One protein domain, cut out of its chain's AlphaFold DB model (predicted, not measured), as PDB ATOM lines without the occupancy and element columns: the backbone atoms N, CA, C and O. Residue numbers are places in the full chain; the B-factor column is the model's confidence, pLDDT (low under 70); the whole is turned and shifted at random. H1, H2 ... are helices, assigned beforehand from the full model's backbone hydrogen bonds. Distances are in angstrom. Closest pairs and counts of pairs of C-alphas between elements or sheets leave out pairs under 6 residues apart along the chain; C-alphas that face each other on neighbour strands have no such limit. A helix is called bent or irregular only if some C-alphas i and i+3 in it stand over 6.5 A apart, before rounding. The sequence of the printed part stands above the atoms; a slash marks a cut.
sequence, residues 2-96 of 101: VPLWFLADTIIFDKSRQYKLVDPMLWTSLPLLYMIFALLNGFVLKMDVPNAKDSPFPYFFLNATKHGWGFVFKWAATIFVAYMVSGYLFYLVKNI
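This is residues 2 to 96 of the 101 residues of an uncharacterized protein of Streptococcus parasanguinis DORA_23_24 (UniProt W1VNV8). Two long helices, H4 and H2, make a narrow V: they run opposite ways, meet where H2 begins, and spread toward H2's other end. H1 slants away from the last turns of H4, and the unnamed stretch 46 to 63 and short H3 lie at the open end. The 95 printed residues hold four named helices, H1 to H4 in order, all helix; the whole is loose, radius of gyration of the C-alphas 16.6 A, spans 46 by 27 by 17 A.

H4, residues 69 to 95, touches H2, residues 23 to 45, at a shallow tilt of 25 degrees, opposite ways; the closest C-alphas, Pro 24 and Gly 87, are 4.6 A apart. H2 does so with residues 23 to 28 alone, H4 with 80 to 91 alone. H1, residues 2 to 13, is close to H4 but not clearly touching; the closest C-alphas, Ile 11 and Lys 94, are 6.8 A apart. H3, residues 64 to 67, is likewise close to H4 but not clearly touching, the closest C-alphas, Ala 64 and Val 72, 6.3 A apart, and near H2. H1 is apart from H2 and H3. Every O i to N i+4 pair is within hydrogen-bond range in H1 and H4, 16 of 19 in H2; H3 is too short for one.

H4 is 38.3 A long, ending at C-alpha 95 (157.821, 142.885, 180.235). H2, 31.5 A, begins at C-alpha 23 (164.144, 133.867, 174.469) and is irregular, but only just: C-alphas 42 and 45 are 6.8 A apart. H1 is 15.9 A, H3 5.1 A.

The C-alphas farthest apart, Lys 46 and Ile 96, are 46.4 A apart. The printed part has no cut; the H2 to H3 link is long. No printed residue is under 70 in pLDDT.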
ATOM      1  N   VAL A   2     150.817 120.633 189.257       84.44
ATOM      2  CA  VAL A   2     152.192 121.178 189.319       84.44
ATOM      3  C   VAL A   2     152.566 122.118 188.157       84.44
ATOM      4  O   VAL A   2     153.038 123.212 188.449       84.44
ATOM      5  N   PRO A   3     152.304 121.805 186.869       84.94
ATOM      6  CA  PRO A   3     152.699 122.704 185.775       84.94
ATOM      7  C   PRO A   3     151.973 124.056 185.792       84.94
ATOM      8  O   PRO A   3     152.546 125.074 185.417       84.94
ATOM      9  N   LEU A   4     150.718 124.075 186.253       87.69
ATOM     10  CA  LEU A   4     149.929 125.303 186.356       87.69
ATOM     11  C   LEU A   4     150.441 126.197 187.488       87.69
ATOM     12  O   LEU A   4     150.545 127.405 187.304       87.69
ATOM     13  N   TRP A   5     150.797 125.607 188.633       89.88
ATOM     14  CA  TRP A   5     151.402 126.355 189.736       89.88
ATOM     15  C   TRP A   5     152.797 126.855 189.402       89.88
ATOM     16  O   TRP A   5     153.099 127.992 189.735       89.88
ATOM     17  N   PHE A   6     153.605 126.059 188.699       89.12
ATOM     18  CA  PHE A   6     154.888 126.520 188.175       89.12
ATOM     19  C   PHE A   6     154.695 127.755 187.289       89.12
ATOM     20  O   PHE A   6     155.309 128.782 187.533       89.12
ATOM     21  N   LEU A   7     153.765 127.698 186.329       89.75
ATOM     22  CA  LEU A   7     153.473 128.840 185.464       89.75
ATOM     23  C   LEU A   7     152.994 130.067 186.258       89.75
ATOM     24  O   LEU A   7     153.445 131.181 185.996       89.75
ATOM     25  N   ALA A   8     152.093 129.880 187.226       90.00
ATOM     26  CA  ALA A   8     151.606 130.963 188.078       90.00
ATOM     27  C   ALA A   8     152.741 131.598 188.898       90.00
ATOM     28  O   ALA A   8     152.850 132.823 188.940       90.00
ATOM     29  N   ASP A   9     153.605 130.772 189.487       89.88
ATOM     30  CA  ASP A   9     154.775 131.202 190.248       89.88
ATOM     31  C   ASP A   9     155.718 132.045 189.379       89.88
ATOM     32  O   ASP A   9     156.016 133.197 189.707       89.88
ATOM     33  N   THR A  10     156.047 131.550 188.180       88.88
ATOM     34  CA  THR A  10     156.877 132.281 187.213       88.88
ATOM     35  C   THR A  10     156.224 133.600 186.789       88.88
ATOM     36  O   THR A  10     156.895 134.620 186.647       88.88
ATOM     37  N   ILE A  11     154.902 133.658 186.598       87.44
ATOM     38  CA  ILE A  11     154.223 134.911 186.227       87.44
ATOM     39  C   ILE A  11     154.288 135.930 187.374       87.44
ATOM     40  O   ILE A  11     154.636 137.096 187.141       87.44
ATOM     41  N   ILE A  12     153.979 135.498 188.599       88.12
ATOM     42  CA  ILE A  12     153.779 136.372 189.760       88.12
ATOM     43  C   ILE A  12     155.112 136.839 190.356       88.12
ATOM     44  O   ILE A  12     155.264 138.047 190.587       88.12
ATOM     45  N   PHE A  13     156.051 135.912 190.570       88.25
ATOM     46  CA  PHE A  13     157.236 136.122 191.404       88.25
ATOM     47  C   PHE A  13     158.531 136.368 190.621       88.25
ATOM     48  O   PHE A  13     159.365 137.134 191.108       88.25
ATOM     49  N   ASP A  14     158.701 135.832 189.401       86.56
ATOM     50  CA  ASP A  14     159.930 136.109 188.636       86.56
ATOM     51  C   ASP A  14     160.094 137.604 188.345       86.56
ATOM     52  O   ASP A  14     159.124 138.343 188.113       86.56
ATOM     53  N   LYS A  15     161.350 138.050 188.264       83.94
ATOM     54  CA  LYS A  15     161.681 139.441 187.948       83.94
ATOM     55  C   LYS A  15     161.085 139.849 186.599       83.94
ATOM     56  O   LYS A  15     161.282 139.196 185.573       83.94
ATOM     57  N   SER A  16     160.365 140.971 186.586       81.00
ATOM     58  CA  SER A  16     159.904 141.572 185.334       81.00
ATOM     59  C   SER A  16     161.101 141.990 184.479       81.00
ATOM     60  O   SER A  16     162.085 142.492 185.024       81.00
ATOM     61  N   ARG A  17     160.975 141.876 183.153       79.50
ATOM     62  CA  ARG A  17     161.976 142.313 182.156       79.50
ATOM     63  C   ARG A  17     163.305 141.559 182.155       79.50
ATOM     64  O   ARG A  17     164.295 142.056 181.627       79.50
ATOM     65  N   GLN A  18     163.332 140.363 182.733       86.38
ATOM     66  CA  GLN A  18     164.491 139.479 182.629       86.38
ATOM     67  C   GLN A  18     164.601 138.842 181.235       86.38
ATOM     68  O   GLN A  18     165.708 138.604 180.758       86.38
ATOM     69  N   TYR A  19     163.463 138.585 180.586       86.69
ATOM     70  CA  TYR A  19     163.428 137.911 179.293       86.69
ATOM     71  C   TYR A  19     163.722 138.865 178.136       86.69
ATOM     72  O   TYR A  19     163.257 140.008 178.122       86.69
ATOM     73  N   LYS A  20     164.452 138.363 177.142       90.88
ATOM     74  CA  LYS A  20     164.810 139.018 175.881       90.88
ATOM     75  C   LYS A  20     163.875 138.568 174.758       90.88
ATOM     76  O   LYS A  20     163.275 137.501 174.816       90.88
ATOM     77  N   LEU A  21     163.805 139.359 173.687       89.81
ATOM     78  CA  LEU A  21     162.996 139.044 172.497       89.81
ATOM     79  C   LEU A  21     163.401 137.733 171.801       89.81
ATOM     80  O   LEU A  21     162.594 137.157 171.073       89.81
ATOM     81  N   VAL A  22     164.641 137.284 172.015       93.81
ATOM     82  CA  VAL A  22     165.184 136.032 171.471       93.81
ATOM     83  C   VAL A  22     164.810 134.808 172.308       93.81
ATOM     84  O   VAL A  22     164.880 133.689 171.804       93.81
ATOM     85  N   ASP A  23     164.389 134.989 173.561       93.12
ATOM     86  CA  ASP A  23     164.144 133.867 174.469       93.12
ATOM     87  C   ASP A  23     162.989 132.967 173.994       93.12
ATOM     88  O   ASP A  23     163.187 131.754 173.968       93.12
ATOM     89  N   PRO A  24     161.841 133.488 173.504       93.50
ATOM     90  CA  PRO A  24     160.792 132.644 172.920       93.50
ATOM     91  C   PRO A  24     161.273 131.761 171.759       93.50
ATOM     92  O   PRO A  24     160.847 130.610 171.634       93.50
ATOM     93  N   MET A  25     162.196 132.268 170.933       94.06
ATOM     94  CA  MET A  25     162.804 131.487 169.849       94.06
ATOM     95  C   MET A  25     163.709 130.383 170.403       94.06
ATOM     96  O   MET A  25     163.624 129.237 169.963       94.06
ATOM     97  N   LEU A  26     164.532 130.702 171.409       94.44
ATOM     98  CA  LEU A  26     165.388 129.725 172.085       94.44
ATOM     99  C   LEU A  26     164.562 128.632 172.776       94.44
ATOM    100  O   LEU A  26     164.893 127.456 172.656       94.44
ATOM    101  N   TRP A  27     163.455 128.975 173.434       94.00
ATOM    102  CA  TRP A  27     162.579 127.985 174.070       94.00
ATOM    103  C   TRP A  27     161.925 127.056 173.051       94.00
ATOM    104  O   TRP A  27     161.804 125.859 173.303       94.00
ATOM    105  N   THR A  28     161.566 127.583 171.880       94.50
ATOM    106  CA  THR A  28     160.989 126.793 170.782       94.50
ATOM    107  C   THR A  28     162.033 125.907 170.087       94.50
ATOM    108  O   THR A  28     161.677 124.911 169.458       94.50
ATOM    109  N   SER A  29     163.333 126.182 170.244       94.75
ATOM    110  CA  SER A  29     164.381 125.308 169.698       94.75
ATOM    111  C   SER A  29     164.394 123.914 170.341       94.75
ATOM    112  O   SER A  29     164.636 122.929 169.648       94.75
ATOM    113  N   LEU A  30     164.055 123.800 171.633       94.62
ATOM    114  CA  LEU A  30     164.005 122.519 172.346       94.62
ATOM    115  C   LEU A  30     163.002 121.523 171.736       94.62
ATOM    116  O   LEU A  30     163.419 120.412 171.399       94.62
ATOM    117  N   PRO A  31     161.712 121.864 171.536       94.44
ATOM    118  CA  PRO A  31     160.778 120.950 170.887       94.44
ATOM    119  C   PRO A  31     161.162 120.637 169.434       94.44
ATOM    120  O   PRO A  31     160.899 119.527 168.981       94.44
ATOM    121  N   LEU A  32     161.832 121.545 168.711       95.44
ATOM    122  CA  LEU A  32     162.347 121.254 167.364       95.44
ATOM    123  C   LEU A  32     163.489 120.229 167.386       95.44
ATOM    124  O   LEU A  32     163.470 119.277 166.606       95.44
ATOM    125  N   LEU A  33     164.451 120.379 168.298       97.06
ATOM    126  CA  LEU A  33     165.528 119.403 168.495       97.06
ATOM    127  C   LEU A  33     164.965 118.033 168.882       97.06
ATOM    128  O   LEU A  33     165.374 117.005 168.341       97.06
ATOM    129  N   TYR A  34     163.977 118.020 169.772       96.25
ATOM    130  CA  TYR A  34     163.307 116.791 170.163       96.25
ATOM    131  C   TYR A  34     162.504 116.164 169.013       96.25
ATOM    132  O   TYR A  34     162.517 114.945 168.857       96.25
ATOM    133  N   MET A  35     161.871 116.966 168.153       96.75
ATOM    134  CA  MET A  35     161.216 116.470 166.940       96.75
ATOM    135  C   MET A  35     162.214 115.776 166.002       96.75
ATOM    136  O   MET A  35     161.908 114.706 165.480       96.75
ATOM    137  N   ILE A  36     163.415 116.338 165.817       97.19
ATOM    138  CA  ILE A  36     164.478 115.708 165.016       97.19
ATOM    139  C   ILE A  36     164.853 114.351 165.615       97.19
ATOM    140  O   ILE A  36     164.904 113.354 164.895       97.19
ATOM    141  N   PHE A  37     165.053 114.289 166.933       97.12
ATOM    142  CA  PHE A  37     165.328 113.033 167.629       97.12
ATOM    143  C   PHE A  37     164.183 112.016 167.478       97.12
ATOM    144  O   PHE A  37     164.427 110.842 167.208       97.12
ATOM    145  N   ALA A  38     162.929 112.454 167.585       96.38
ATOM    146  CA  ALA A  38     161.760 111.596 167.418       96.38
ATOM    147  C   ALA A  38     161.636 111.037 165.989       96.38
ATOM    148  O   ALA A  38     161.283 109.870 165.816       96.38
ATOM    149  N   LEU A  39     161.963 111.837 164.969       96.88
ATOM    150  CA  LEU A  39     162.038 111.379 163.579       96.88
ATOM    151  C   LEU A  39     163.202 110.395 163.391       96.88
ATOM    152  O   LEU A  39     163.013 109.345 162.782       96.88
ATOM    153  N   LEU A  40     164.377 110.676 163.965       97.69
ATOM    154  CA  LEU A  40     165.518 109.756 163.951       97.69
ATOM    155  C   LEU A  40     165.155 108.409 164.592       97.69
ATOM    156  O   LEU A  40     165.482 107.361 164.035       97.69
ATOM    157  N   ASN A  41     164.428 108.414 165.712       96.44
ATOM    158  CA  ASN A  41     163.929 107.180 166.307       96.44
ATOM    159  C   ASN A  41     162.943 106.462 165.383       96.44
ATOM    160  O   ASN A  41     163.098 105.277 165.095       96.44
ATOM    161  N   GLY A  42     161.960 107.198 164.867       95.06
ATOM    162  CA  GLY A  42     160.915 106.658 164.011       95.06
ATOM    163  C   GLY A  42     161.423 106.055 162.698       95.06
ATOM    164  O   GLY A  42     160.849 105.079 162.216       95.06
ATOM    165  N   PHE A  43     162.513 106.577 162.127       96.38
ATOM    166  CA  PHE A  43     163.051 106.118 160.841       96.38
ATOM    167  C   PHE A  43     164.304 105.249 160.936       96.38
ATOM    168  O   PHE A  43     164.436 104.340 160.119       96.38
ATOM    169  N   VAL A  44     165.190 105.493 161.904       97.12
ATOM    170  CA  VAL A  44     166.527 104.877 161.948       97.12
ATOM    171  C   VAL A  44     166.701 103.976 163.162       97.12
ATOM    172  O   VAL A  44     166.943 102.787 162.990       97.12
ATOM    173  N   LEU A  45     166.571 104.513 164.379       96.19
ATOM    174  CA  LEU A  45     166.902 103.750 165.595       96.19
ATOM    175  C   LEU A  45     165.857 102.678 165.913       96.19
ATOM    176  O   LEU A  45     166.202 101.636 166.460       96.19
ATOM    177  N   LYS A  46     164.589 102.939 165.568       93.06
ATOM    178  CA  LYS A  46     163.450 102.035 165.769       93.06
ATOM    179  C   LYS A  46     163.315 101.547 167.221       93.06
ATOM    180  O   LYS A  46     162.824 100.444 167.442       93.06
ATOM    181  N   MET A  47     163.734 102.353 168.203       94.25
ATOM    182  CA  MET A  47     163.572 101.999 169.614       94.25
ATOM    183  C   MET A  47     162.088 101.971 169.951       94.25
ATOM    184  O   MET A  47     161.343 102.870 169.540       94.25
ATOM    185  N   ASP A  48     161.679 100.953 170.705       93.25
ATOM    186  CA  ASP A  48     160.291 100.816 171.111       93.25
ATOM    187  C   ASP A  48     159.899 101.946 172.067       93.25
ATOM    188  O   ASP A  48     160.644 102.300 172.986       93.25
ATOM    189  N   VAL A  49     158.726 102.527 171.829       92.44
ATOM    190  CA  VAL A  49     158.164 103.574 172.676       92.44
ATOM    191  C   VAL A  49     156.989 102.968 173.444       92.44
ATOM    192  O   VAL A  49     155.923 102.754 172.856       92.44
ATOM    193  N   PRO A  50     157.142 102.703 174.755       91.19
ATOM    194  CA  PRO A  50     156.108 102.048 175.543       91.19
ATOM    195  C   PRO A  50     154.777 102.796 175.458       91.19
ATOM    196  O   PRO A  50     154.725 104.015 175.624       91.19
ATOM    197  N   ASN A  51     153.690 102.056 175.237       88.12
ATOM    198  CA  ASN A  51     152.321 102.576 175.120       88.12
ATOM    199  C   ASN A  51     152.061 103.510 173.916       88.12
ATOM    200  O   ASN A  51     150.970 104.077 173.815       88.12
ATOM    201  N   ALA A  52     153.007 103.668 172.981       88.69
ATOM    202  CA  ALA A  52     152.783 104.447 171.768       88.69
ATOM    203  C   ALA A  52     152.074 103.611 170.692       88.69
ATOM    204  O   ALA A  52     152.592 102.601 170.222       88.69
ATOM    205  N   LYS A  53     150.904 104.075 170.232       87.19
ATOM    206  CA  LYS A  53     150.136 103.410 169.157       87.19
ATOM    207  C   LYS A  53     150.854 103.391 167.807       87.19
ATOM    208  O   LYS A  53     150.546 102.553 166.968       87.19
ATOM    209  N   ASP A  54     151.766 104.335 167.598       88.38
ATOM    210  CA  ASP A  54     152.534 104.496 166.363       88.38
ATOM    211  C   ASP A  54     154.033 104.238 166.589       88.38
ATOM    212  O   ASP A  54     154.858 104.770 165.844       88.38
ATOM    213  N   SER A  55     154.392 103.421 167.597       88.38
ATOM    214  CA  SER A  55     155.776 102.965 167.815       88.38
ATOM    215  C   SER A  55     156.375 102.485 166.481       88.38
ATOM    216  O   SER A  55     155.707 101.754 165.741       88.38
ATOM    217  N   PRO A  56     157.582 102.940 166.097       93.81
ATOM    218  CA  PRO A  56     158.596 103.622 166.914       93.81
ATOM    219  C   PRO A  56     158.502 105.159 166.924       93.81
ATOM    220  O   PRO A  56     159.391 105.837 167.442       93.81
ATOM    221  N   PHE A  57     157.450 105.752 166.356       95.19
ATOM    222  CA  PHE A  57     157.214 107.186 166.494       95.19
ATOM    223  C   PHE A  57     156.572 107.478 167.857       95.19
ATOM    224  O   PHE A  57     155.501 106.947 168.158       95.19
ATOM    225  N   PRO A  58     157.161 108.368 168.678       93.81
ATOM    226  CA  PRO A  58     156.586 108.711 169.978       93.81
ATOM    227  C   PRO A  58     155.278 109.505 169.860       93.81
ATOM    228  O   PRO A  58     154.479 109.525 170.793       93.81
ATOM    229  N   TYR A  59     155.032 110.129 168.704       94.25
ATOM    230  CA  TYR A  59     153.796 110.841 168.411       94.25
ATOM    231  C   TYR A  59     153.225 110.414 167.065       94.25
ATOM    232  O   TYR A  59     153.944 110.363 166.067       94.25
ATOM    233  N   PHE A  60     151.908 110.212 167.024       94.12
ATOM    234  CA  PHE A  60     151.185 109.808 165.814       94.12
ATOM    235  C   PHE A  60     151.438 110.752 164.628       94.12
ATOM    236  O   PHE A  60     151.577 110.314 163.490       94.12
ATOM    237  N   PHE A  61     151.553 112.060 164.890       94.75
ATOM    238  CA  PHE A  61     151.715 113.071 163.848       94.75
ATOM    239  C   PHE A  61     153.102 113.099 163.211       94.75
ATOM    240  O   PHE A  61     153.275 113.795 162.218       94.75
ATOM    241  N   LEU A  62     154.075 112.360 163.750       96.50
ATOM    242  CA  LEU A  62     155.400 112.206 163.147       96.50
ATOM    243  C   LEU A  62     155.491 110.984 162.232       96.50
ATOM    244  O   LEU A  62     156.466 110.850 161.493       96.50
ATOM    245  N   ASN A  63     154.482 110.110 162.249       96.00
ATOM    246  CA  ASN A  63     154.451 108.901 161.441       96.00
ATOM    247  C   ASN A  63     154.146 109.229 159.965       96.00
ATOM    248  O   ASN A  63     153.015 109.099 159.483       96.00
ATOM    249  N   ALA A  64     155.177 109.667 159.234       95.00
ATOM    250  CA  ALA A  64     155.049 110.042 157.827       95.00
ATOM    251  C   ALA A  64     154.760 108.841 156.914       95.00
ATOM    252  O   ALA A  64     154.188 109.029 155.845       95.00
ATOM    253  N   THR A  65     155.123 107.615 157.311       93.88
ATOM    254  CA  THR A  65     154.837 106.416 156.505       93.88
ATOM    255  C   THR A  65     153.350 106.071 156.512       93.88
ATOM    256  O   THR A  65     152.844 105.541 155.529       93.88
ATOM    257  N   LYS A  66     152.639 106.415 157.591       95.12
ATOM    258  CA  LYS A  66     151.195 106.199 157.731       95.12
ATOM    259  C   LYS A  66     150.353 107.358 157.204       95.12
ATOM    260  O   LYS A  66     149.317 107.127 156.589       95.12
ATOM    261  N   HIS A  67     150.767 108.598 157.465       95.06
ATOM    262  CA  HIS A  67     149.950 109.789 157.192       95.06
ATOM    263  C   HIS A  67     150.486 110.687 156.066       95.06
ATOM    264  O   HIS A  67     149.801 111.618 155.643       95.06
ATOM    265  N   GLY A  68     151.697 110.422 155.573       95.81
ATOM    266  CA  GLY A  68     152.380 111.257 154.592       95.81
ATOM    267  C   GLY A  68     152.992 112.526 155.194       95.81
ATOM    268  O   GLY A  68     152.589 113.027 156.245       95.81
ATOM    269  N   TRP A  69     153.974 113.091 154.493       96.81
ATOM    270  CA  TRP A  69     154.717 114.267 154.959       96.81
ATOM    271  C   TRP A  69     153.865 115.532 155.083       96.81
ATOM    272  O   TRP A  69     154.086 116.320 155.998       96.81
ATOM    273  N   GLY A  70     152.853 115.715 154.228       97.50
ATOM    274  CA  GLY A  70     151.950 116.868 154.322       97.50
ATOM    275  C   GLY A  70     151.224 116.948 155.672       97.50
ATOM    276  O   GLY A  70     151.074 118.033 156.234       97.50
ATOM    277  N   PHE A  71     150.841 115.798 156.237       96.81
ATOM    278  CA  PHE A  71     150.235 115.722 157.567       96.81
ATOM    279  C   PHE A  71     151.231 116.103 158.665       96.81
ATOM    280  O   PHE A  71     150.909 116.925 159.525       96.81
ATOM    281  N   VAL A  72     152.452 115.562 158.596       96.69
ATOM    282  CA  VAL A  72     153.535 115.857 159.547       96.69
ATOM    283  C   VAL A  72     153.847 117.352 159.560       96.69
ATOM    284  O   VAL A  72     153.839 117.967 160.624       96.69
ATOM    285  N   PHE A  73     154.050 117.962 158.387       97.19
ATOM    286  CA  PHE A  73     154.353 119.390 158.277       97.19
ATOM    287  C   PHE A  73     153.223 120.269 158.806       97.19
ATOM    288  O   PHE A  73     153.495 121.236 159.514       97.19
ATOM    289  N   LYS A  74     151.961 119.925 158.524       97.88
ATOM    290  CA  LYS A  74     150.807 120.671 159.043       97.88
ATOM    291  C   LYS A  74     150.788 120.679 160.573       97.88
ATOM    292  O   LYS A  74     150.621 121.741 161.176       97.88
ATOM    293  N   TRP A  75     150.975 119.521 161.205       97.31
ATOM    294  CA  TRP A  75     151.008 119.419 162.666       97.31
ATOM    295  C   TRP A  75     152.235 120.098 163.267       97.31
ATOM    296  O   TRP A  75     152.086 120.888 164.198       97.31
ATOM    297  N   ALA A  76     153.420 119.861 162.703       96.69
ATOM    298  CA  ALA A  76     154.659 120.488 163.148       96.69
ATOM    299  C   ALA A  76     154.572 122.020 163.081       96.69
ATOM    300  O   ALA A  76     154.885 122.691 164.061       96.69
ATOM    301  N   ALA A  77     154.066 122.577 161.974       97.25
ATOM    302  CA  ALA A  77     153.872 124.016 161.816       97.25
ATOM    303  C   ALA A  77     152.838 124.575 162.804       97.25
ATOM    304  O   ALA A  77     153.077 125.608 163.424       97.25
ATOM    305  N   THR A  78     151.714 123.879 163.000       97.50
ATOM    306  CA  THR A  78     150.671 124.300 163.952       97.50
ATOM    307  C   THR A  78     151.220 124.366 165.378       97.50
ATOM    308  O   THR A  78     151.038 125.365 166.070       97.50
ATOM    309  N   ILE A  79     151.936 123.322 165.804       96.12
ATOM    310  CA  ILE A  79     152.553 123.246 167.132       96.12
ATOM    311  C   ILE A  79     153.645 124.312 167.276       96.12
ATOM    312  O   ILE A  79     153.677 125.017 168.281       96.12
ATOM    313  N   PHE A  80     154.499 124.486 166.264       96.75
ATOM    314  CA  PHE A  80     155.539 125.516 166.250       96.75
ATOM    315  C   PHE A  80     154.956 126.923 166.438       96.75
ATOM    316  O   PHE A  80     155.413 127.669 167.304       96.75
ATOM    317  N   VAL A  81     153.908 127.268 165.683       97.56
ATOM    318  CA  VAL A  81     153.217 128.558 165.817       97.56
ATOM    319  C   VAL A  81     152.605 128.702 167.207       97.56
ATOM    320  O   VAL A  81     152.760 129.752 167.826       97.56
ATOM    321  N   ALA A  82     151.967 127.655 167.738       96.94
ATOM    322  CA  ALA A  82     151.395 127.687 169.082       96.94
ATOM    323  C   ALA A  82     152.461 127.946 170.166       96.94
ATOM    324  O   ALA A  82     152.237 128.773 171.055       96.94
ATOM    325  N   TYR A  83     153.631 127.302 170.076       95.06
ATOM    326  CA  TYR A  83     154.755 127.541 170.992       95.06
ATOM    327  C   TYR A  83     155.308 128.959 170.871       95.06
ATOM    328  O   TYR A  83     155.476 129.628 171.890       95.06
ATOM    329  N   MET A  84     155.528 129.441 169.648       96.50
ATOM    330  CA  MET A  84     156.020 130.797 169.401       96.50
ATOM    331  C   MET A  84     155.061 131.851 169.956       96.50
ATOM    332  O   MET A  84     155.481 132.728 170.711       96.50
ATOM    333  N   VAL A  85     153.766 131.742 169.645       97.25
ATOM    334  CA  VAL A  85     152.736 132.660 170.155       97.25
ATOM    335  C   VAL A  85     152.706 132.630 171.680       97.25
ATOM    336  O   VAL A  85     152.767 133.683 172.308       97.25
ATOM    337  N   SER A  86     152.688 131.442 172.288       94.94
ATOM    338  CA  SER A  86     152.673 131.303 173.749       94.94
ATOM    339  C   SER A  86     153.927 131.902 174.396       94.94
ATOM    340  O   SER A  86     153.824 132.620 175.389       94.94
ATOM    341  N   GLY A  87     155.105 131.668 173.812       94.25
ATOM    342  CA  GLY A  87     156.373 132.216 174.287       94.25
ATOM    343  C   GLY A  87     156.419 133.741 174.211       94.25
ATOM    344  O   GLY A  87     156.832 134.391 175.170       94.25
ATOM    345  N   TYR A  88     155.937 134.336 173.115       95.19
ATOM    346  CA  TYR A  88     155.865 135.792 172.990       95.19
ATOM    347  C   TYR A  88     154.802 136.415 173.895       95.19
ATOM    348  O   TYR A  88     155.069 137.452 174.497       95.19
ATOM    349  N   LEU A  89     153.636 135.784 174.063       94.38
ATOM    350  CA  LEU A  89     152.637 136.227 175.041       94.38
ATOM    351  C   LEU A  89     153.228 136.228 176.454       94.38
ATOM    352  O   LEU A  89     153.086 137.210 177.182       94.38
ATOM    353  N   PHE A  90     153.957 135.172 176.815       92.31
ATOM    354  CA  PHE A  90     154.642 135.084 178.099       92.31
ATOM    355  C   PHE A  90     155.714 136.175 178.262       92.31
ATOM    356  O   PHE A  90     155.734 136.883 179.272       92.31
ATOM    357  N   TYR A  91     156.551 136.383 177.240       92.62
ATOM    358  CA  TYR A  91     157.520 137.481 177.196       92.62
ATOM    359  C   TYR A  91     156.848 138.846 177.411       92.62
ATOM    360  O   TYR A  91     157.341 139.650 178.207       92.62
ATOM    361  N   LEU A  92     155.720 139.114 176.744       91.50
ATOM    362  CA  LEU A  92     154.985 140.373 176.876       91.50
ATOM    363  C   LEU A  92     154.460 140.555 178.301       91.50
ATOM    364  O   LEU A  92     154.749 141.581 178.917       91.50
ATOM    365  N   VAL A  93     153.776 139.548 178.858       90.50
ATOM    366  CA  VAL A  93     153.249 139.576 180.236       90.50
ATOM    367  C   VAL A  93     154.344 139.932 181.243       90.50
ATOM    368  O   VAL A  93     154.130 140.744 182.142       90.50
ATOM    369  N   LYS A  94     155.549 139.385 181.065       89.00
ATOM    370  CA  LYS A  94     156.686 139.621 181.965       89.00
ATOM    371  C   LYS A  94     157.407 140.951 181.724       89.00
ATOM    372  O   LYS A  94     158.159 141.386 182.600       89.00
ATOM    373  N   ASN A  95     157.199 141.603 180.582       85.56
ATOM    374  CA  ASN A  95     157.821 142.885 180.235       85.56
ATOM    375  C   ASN A  95     156.929 144.112 180.476       85.56
ATOM    376  O   ASN A  95     157.448 145.235 180.531       85.56
ATOM    377  N   ILE A  96     155.619 143.924 180.675       83.88
ATOM    378  CA  ILE A  96     154.705 145.001 181.075       83.88
ATOM    379  C   ILE A  96     155.222 145.643 182.373       83.88
ATOM    380  O   ILE A  96     155.529 144.960 183.353       83.88
TER     381      ILE A  96